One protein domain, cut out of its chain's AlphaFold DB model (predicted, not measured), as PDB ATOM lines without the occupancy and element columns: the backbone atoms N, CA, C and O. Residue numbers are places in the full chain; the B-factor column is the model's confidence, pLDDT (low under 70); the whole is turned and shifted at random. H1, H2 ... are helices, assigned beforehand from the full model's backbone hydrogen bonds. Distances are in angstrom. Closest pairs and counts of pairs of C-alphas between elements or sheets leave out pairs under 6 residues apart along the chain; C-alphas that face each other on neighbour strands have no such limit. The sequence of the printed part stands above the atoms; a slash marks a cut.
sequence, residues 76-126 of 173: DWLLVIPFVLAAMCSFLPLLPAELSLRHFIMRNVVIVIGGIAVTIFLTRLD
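This is residues 76 to 126 of the 173 residues of an uncharacterized protein of Lysinibacillus sp. SDF0037 (UniProt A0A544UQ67). Two helices run opposite ways, nearly side by side but only loosely together, and a long link folds the printed part back from the shorter one, H1, to the longer one, H2. H2 makes most of the length. The printed part has 51 residues with two named helices, H1 then H2, and no named strand: all helix. It is loose, with a radius of gyration of the C-alphas of 13.5 A, and a rod of 45 by 20 by 7 A.

Find C-alpha 77 at (168.382, 141.266, 147.886); from there H1, residues 77 to 89, runs 18.1 A. Go on to C-alpha 101 at (146.110, 163.188, 141.157), where H2, residues 101 to 124, begins; it runs 35.0 A to C-alpha 124 at (154.079, 130.350, 150.129).

Look at Ala 87 and Val 112: their C-alphas, the closest of H1 and H2, are 6.6 A apart. The helices are close but not clearly touching, at a shallow tilt of 19 degrees, opposite ways. In H2 every O i to N i+4 pair is within hydrogen-bond range; in H1, 8 of 9 are.

The C-alphas farthest apart, those of Glu 98 and Asp 126, are 45.7 A apart. The printed part has no cut. The link from H1 to H2, 11 residues, is long; in it, residues 95 to 100 stand free and have pLDDT under 70.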
ATOM      1  N   ASP A  76     167.040 136.972 148.458       84.19
ATOM      2  CA  ASP A  76     167.813 137.525 147.359       84.19
ATOM      3  C   ASP A  76     167.571 139.037 147.253       84.19
ATOM      4  O   ASP A  76     166.629 139.516 146.617       84.19
ATOM      5  N   TRP A  77     168.429 139.806 147.923       88.56
ATOM      6  CA  TRP A  77     168.382 141.266 147.886       88.56
ATOM      7  C   TRP A  77     168.576 141.830 146.477       88.56
ATOM      8  O   TRP A  77     168.056 142.910 146.197       88.56
ATOM      9  N   LEU A  78     169.247 141.096 145.579       92.06
ATOM     10  CA  LEU A  78     169.406 141.501 144.184       92.06
ATOM     11  C   LEU A  78     168.066 141.505 143.439       92.06
ATOM     12  O   LEU A  78     167.919 142.269 142.495       92.06
ATOM     13  N   LEU A  79     167.082 140.716 143.878       87.81
ATOM     14  CA  LEU A  79     165.717 140.735 143.340       87.81
ATOM     15  C   LEU A  79     164.818 141.740 144.069       87.81
ATOM     16  O   LEU A  79     164.012 142.427 143.440       87.81
ATOM     17  N   VAL A  80     164.960 141.861 145.392       88.75
ATOM     18  CA  VAL A  80     164.103 142.747 146.201       88.75
ATOM     19  C   VAL A  80     164.353 144.222 145.884       88.75
ATOM     20  O   VAL A  80     163.399 144.980 145.725       88.75
ATOM     21  N   ILE A  81     165.615 144.641 145.764       92.69
ATOM     22  CA  ILE A  81     165.975 146.043 145.500       92.69
ATOM     23  C   ILE A  81     165.355 146.569 144.189       92.69
ATOM     24  O   ILE A  81     164.637 147.571 144.249       92.69
ATOM     25  N   PRO A  82     165.556 145.934 143.015       92.38
ATOM     26  CA  PRO A  82     164.960 146.414 141.771       92.38
ATOM     27  C   PRO A  82     163.432 146.333 141.785       92.38
ATOM     28  O   PRO A  82     162.792 147.203 141.203       92.38
ATOM     29  N   PHE A  83     162.833 145.362 142.483       90.06
ATOM     30  CA  PHE A  83     161.379 145.307 142.652       90.06
ATOM     31  C   PHE A  83     160.841 146.543 143.388       90.06
ATOM     32  O   PHE A  83     159.890 147.176 142.927       90.06
ATOM     33  N   VAL A  84     161.478 146.934 144.498       91.06
ATOM     34  CA  VAL A  84     161.101 148.140 145.255       91.06
ATOM     35  C   VAL A  84     161.321 149.403 144.421       91.06
ATOM     36  O   VAL A  84     160.450 150.273 144.390       91.06
ATOM     37  N   LEU A  85     162.442 149.498 143.700       93.38
ATOM     38  CA  LEU A  85     162.716 150.630 142.810       93.38
ATOM     39  C   LEU A  85     161.679 150.735 141.686       93.38
ATOM     40  O   LEU A  85     161.163 151.821 141.442       93.38
ATOM     41  N   ALA A  86     161.315 149.624 141.043       90.44
ATOM     42  CA  ALA A  86     160.287 149.601 140.005       90.44
ATOM     43  C   ALA A  86     158.916 150.034 140.546       90.44
ATOM     44  O   ALA A  86     158.225 150.835 139.911       90.44
ATOM     45  N   ALA A  87     158.544 149.572 141.746       89.31
ATOM     46  CA  ALA A  87     157.323 150.007 142.415       89.31
ATOM     47  C   ALA A  87     157.340 151.518 142.693       89.31
ATOM     48  O   ALA A  87     156.350 152.196 142.430       89.31
ATOM     49  N   MET A  88     158.472 152.073 143.137       89.06
ATOM     50  CA  MET A  88     158.626 153.520 143.319       89.06
ATOM     51  C   MET A  88     158.563 154.290 141.995       89.06
ATOM     52  O   MET A  88     157.946 155.353 141.931       89.06
ATOM     53  N   CYS A  89     159.131 153.737 140.922       89.06
ATOM     54  CA  CYS A  89     159.099 154.358 139.604       89.06
ATOM     55  C   CYS A  89     157.686 154.503 139.026       89.06
ATOM     56  O   CYS A  89     157.441 155.429 138.255       89.06
ATOM     57  N   SER A  90     156.732 153.662 139.439       85.12
ATOM     58  CA  SER A  90     155.325 153.787 139.026       85.12
ATOM     59  C   SER A  90     154.680 155.130 139.417       85.12
ATOM     60  O   SER A  90     153.689 155.545 138.815       85.12
ATOM     61  N   PHE A  91     155.276 155.849 140.375       84.81
ATOM     62  CA  PHE A  91     154.819 157.153 140.849       84.81
ATOM     63  C   PHE A  91     155.458 158.345 140.110       84.81
ATOM     64  O   PHE A  91     154.981 159.464 140.276       84.81
ATOM     65  N   LEU A  92     156.478 158.152 139.258       81.94
ATOM     66  CA  LEU A  92     157.106 159.242 138.482       81.94
ATOM     67  C   LEU A  92     156.133 160.079 137.625       81.94
ATOM     68  O   LEU A  92     156.317 161.296 137.564       81.94
ATOM     69  N   PRO A  93     155.080 159.506 137.000       78.25
ATOM     70  CA  PRO A  93     154.112 160.287 136.226       78.25
ATOM     71  C   PRO A  93     153.310 161.310 137.049       78.25
ATOM     72  O   PRO A  93     152.561 162.090 136.471       78.25
ATOM     73  N   LEU A  94     153.454 161.328 138.381       71.56
ATOM     74  CA  LEU A  94     152.873 162.348 139.261       71.56
ATOM     75  C   LEU A  94     153.605 163.692 139.208       71.56
ATOM     76  O   LEU A  94     153.014 164.704 139.567       71.56
ATOM     77  N   LEU A  95     154.874 163.712 138.792       67.31
ATOM     78  CA  LEU A  95     155.711 164.917 138.812       67.31
ATOM     79  C   LEU A  95     155.225 166.044 137.873       67.31
ATOM     80  O   LEU A  95     155.348 167.200 138.270       67.31
ATOM     81  N   PRO A  96     154.659 165.767 136.676       68.75
ATOM     82  CA  PRO A  96     154.196 166.807 135.754       68.75
ATOM     83  C   PRO A  96     152.662 167.002 135.703       68.75
ATOM     84  O   PRO A  96     152.189 167.782 134.881       68.75
ATOM     85  N   ALA A  97     151.857 166.269 136.487       60.09
ATOM     86  CA  ALA A  97     150.429 166.092 136.192       60.09
ATOM     87  C   ALA A  97     149.480 167.064 136.933       60.09
ATOM     88  O   ALA A  97     149.229 166.912 138.126       60.09
ATOM     89  N   GLU A  98     148.836 167.974 136.189       61.16
ATOM     90  CA  GLU A  98     147.726 168.829 136.665       61.16
ATOM     91  C   GLU A  98     146.347 168.123 136.699       61.16
ATOM     92  O   GLU A  98     145.339 168.715 137.083       61.16
ATOM     93  N   LEU A  99     146.263 166.838 136.331       58.88
ATOM     94  CA  LEU A  99     144.997 166.106 136.198       58.88
ATOM     95  C   LEU A  99     144.799 165.055 137.302       58.88
ATOM     96  O   LEU A  99     145.583 164.124 137.444       58.88
ATOM     97  N   SER A 100     143.683 165.159 138.032       66.06
ATOM     98  CA  SER A 100     143.081 164.137 138.918       66.06
ATOM     99  C   SER A 100     144.048 163.238 139.720       66.06
ATOM    100  O   SER A 100     143.831 162.029 139.843       66.06
ATOM    101  N   LEU A 101     145.077 163.841 140.332       73.88
ATOM    102  CA  LEU A 101     146.110 163.188 141.157       73.88
ATOM    103  C   LEU A 101     145.550 162.092 142.080       73.88
ATOM    104  O   LEU A 101     146.105 161.000 142.171       73.88
ATOM    105  N   ARG A 102     144.393 162.334 142.707       76.00
ATOM    106  CA  ARG A 102     143.752 161.381 143.625       76.00
ATOM    107  C   ARG A 102     143.418 160.029 142.979       76.00
ATOM    108  O   ARG A 102     143.669 159.001 143.600       76.00
ATOM    109  N   HIS A 103     142.872 160.004 141.762       80.62
ATOM    110  CA  HIS A 103     142.501 158.747 141.096       80.62
ATOM    111  C   HIS A 103     143.737 157.960 140.647       80.62
ATOM    112  O   HIS A 103     143.781 156.739 140.800       80.62
ATOM    113  N   PHE A 104     144.762 158.655 140.144       82.12
ATOM    114  CA  PHE A 104     146.018 158.028 139.736       82.12
ATOM    115  C   PHE A 104     146.770 157.435 140.936       82.12
ATOM    116  O   PHE A 104     147.196 156.283 140.881       82.12
ATOM    117  N   ILE A 105     146.883 158.180 142.042       83.31
ATOM    118  CA  ILE A 105     147.531 157.701 143.272       83.31
ATOM    119  C   ILE A 105     146.791 156.480 143.821       83.31
ATOM    120  O   ILE A 105     147.419 155.454 144.069       83.31
ATOM    121  N   MET A 106     145.461 156.559 143.958       85.62
ATOM    122  CA  MET A 106     144.668 155.447 144.491       85.62
ATOM    123  C   MET A 106     144.827 154.177 143.652       85.62
ATOM    124  O   MET A 106     145.041 153.103 144.209       85.62
ATOM    125  N   ARG A 107     144.797 154.290 142.319       84.56
ATOM    126  CA  ARG A 107     145.003 153.142 141.430       84.56
ATOM    127  C   ARG A 107     146.388 152.518 141.606       84.56
ATOM    128  O   ARG A 107     146.477 151.304 141.766       84.56
ATOM    129  N   ASN A 108     147.456 153.318 141.601       87.19
ATOM    130  CA  ASN A 108     148.818 152.792 141.748       87.19
ATOM    131  C   ASN A 108     149.049 152.152 143.121       87.19
ATOM    132  O   ASN A 108     149.647 151.084 143.196       87.19
ATOM    133  N   VAL A 109     148.512 152.738 144.195       90.00
ATOM    134  CA  VAL A 109     148.581 152.144 145.540       90.00
ATOM    135  C   VAL A 109     147.896 150.777 145.573       90.00
ATOM    136  O   VAL A 109     148.479 149.821 146.082       90.00
ATOM    137  N   VAL A 110     146.701 150.649 144.986       91.12
ATOM    138  CA  VAL A 110     145.991 149.361 144.899       91.12
ATOM    139  C   VAL A 110     146.804 148.331 144.110       91.12
ATOM    140  O   VAL A 110     146.917 147.189 144.549       91.12
ATOM    141  N   ILE A 111     147.419 148.728 142.991       88.69
ATOM    142  CA  ILE A 111     148.264 147.841 142.178       88.69
ATOM    143  C   ILE A 111     149.504 147.386 142.959       88.69
ATOM    144  O   ILE A 111     149.804 146.195 142.970       88.69
ATOM    145  N   VAL A 112     150.203 148.295 143.646       91.44
ATOM    146  CA  VAL A 112     151.406 147.965 144.432       91.44
ATOM    147  C   VAL A 112     151.062 147.031 145.592       91.44
ATOM    148  O   VAL A 112     151.739 146.021 145.783       91.44
ATOM    149  N   ILE A 113     149.988 147.313 146.336       93.56
ATOM    150  CA  ILE A 113     149.525 146.441 147.427       93.56
ATOM    151  C   ILE A 113     149.127 145.067 146.881       93.56
ATOM    152  O   ILE A 113     149.526 144.048 147.447       93.56
ATOM    153  N   GLY A 114     148.392 145.030 145.766       93.69
ATOM    154  CA  GLY A 114     148.031 143.790 145.082       93.69
ATOM    155  C   GLY A 114     149.262 142.986 144.666       93.69
ATOM    156  O   GLY A 114     149.336 141.793 144.945       93.69
ATOM    157  N   GLY A 115     150.270 143.644 144.090       90.75
ATOM    158  CA  GLY A 115     151.541 143.026 143.715       90.75
ATOM    159  C   GLY A 115     152.293 142.443 144.912       90.75
ATOM    160  O   GLY A 115     152.715 141.290 144.863       90.75
ATOM    161  N   ILE A 116     152.406 143.186 146.018       90.69
ATOM    162  CA  ILE A 116     153.038 142.693 147.256       90.69
ATOM    163  C   ILE A 116     152.280 141.478 147.806       90.69
ATOM    164  O   ILE A 116     152.903 140.477 148.168       90.69
ATOM    165  N   ALA A 117     150.947 141.535 147.841       93.12
ATOM    166  CA  ALA A 117     150.116 140.430 148.307       93.12
ATOM    167  C   ALA A 117     150.300 139.173 147.440       93.12
ATOM    168  O   ALA A 117     150.483 138.080 147.980       93.12
ATOM    169  N   VAL A 118     150.324 139.331 146.112       92.00
ATOM    170  CA  VAL A 118     150.595 138.240 145.165       92.00
ATOM    171  C   VAL A 118     151.992 137.665 145.386       92.00
ATOM    172  O   VAL A 118     152.122 136.453 145.501       92.00
ATOM    173  N   THR A 119     153.031 138.489 145.537       87.75
ATOM    174  CA  THR A 119     154.397 138.007 145.804       87.75
ATOM    175  C   THR A 119     154.475 137.202 147.106       87.75
ATOM    176  O   THR A 119     155.026 136.100 147.125       87.75
ATOM    177  N   ILE A 120     153.871 137.689 148.195       88.06
ATOM    178  CA  ILE A 120     153.823 136.955 149.470       88.06
ATOM    179  C   ILE A 120     153.070 135.629 149.304       88.06
ATOM    180  O   ILE A 120     153.501 134.604 149.832       88.06
ATOM    181  N   PHE A 121     151.971 135.621 148.551       90.06
ATOM    182  CA  PHE A 121     151.229 134.401 148.258       90.06
ATOM    183  C   PHE A 121     152.062 133.403 147.439       90.06
ATOM    184  O   PHE A 121     152.155 132.235 147.813       90.06
ATOM    185  N   LEU A 122     152.739 133.861 146.384       86.06
ATOM    186  CA  LEU A 122     153.582 133.025 145.529       86.06
ATOM    187  C   LEU A 122     154.756 132.410 146.298       86.06
ATOM    188  O   LEU A 122     155.031 131.230 146.126       86.06
ATOM    189  N   THR A 123     155.395 133.146 147.214       79.69
ATOM    190  CA  THR A 123     156.469 132.582 148.062       79.69
ATOM    191  C   THR A 123     155.992 131.516 149.055       79.69
ATOM    192  O   THR A 123     156.803 130.780 149.613       79.69
ATOM    193  N   ARG A 124     154.679 131.410 149.301       80.06
ATOM    194  CA  ARG A 124     154.079 130.350 150.129       80.06
ATOM    195  C   ARG A 124     153.684 129.122 149.314       80.06
ATOM    196  O   ARG A 124     153.419 128.079 149.914       80.06
ATOM    197  N   LEU A 125     153.610 129.243 147.989       82.25
ATOM    198  CA  LEU A 125     153.315 128.123 147.111       82.25
ATOM    199  C   LEU A 125     154.553 127.246 146.943       82.25
ATOM    200  O   LEU A 125     155.658 127.712 146.691       82.25
ATOM    201  N   ASP A 126     154.338 125.943 147.074       77.94
ATOM    202  CA  ASP A 126     155.357 124.941 146.810       77.94
ATOM    203  C   ASP A 126     155.434 124.697 145.297       77.94
ATOM    204  O   ASP A 126     154.601 123.988 144.720       77.94
TER     205      ASP A 126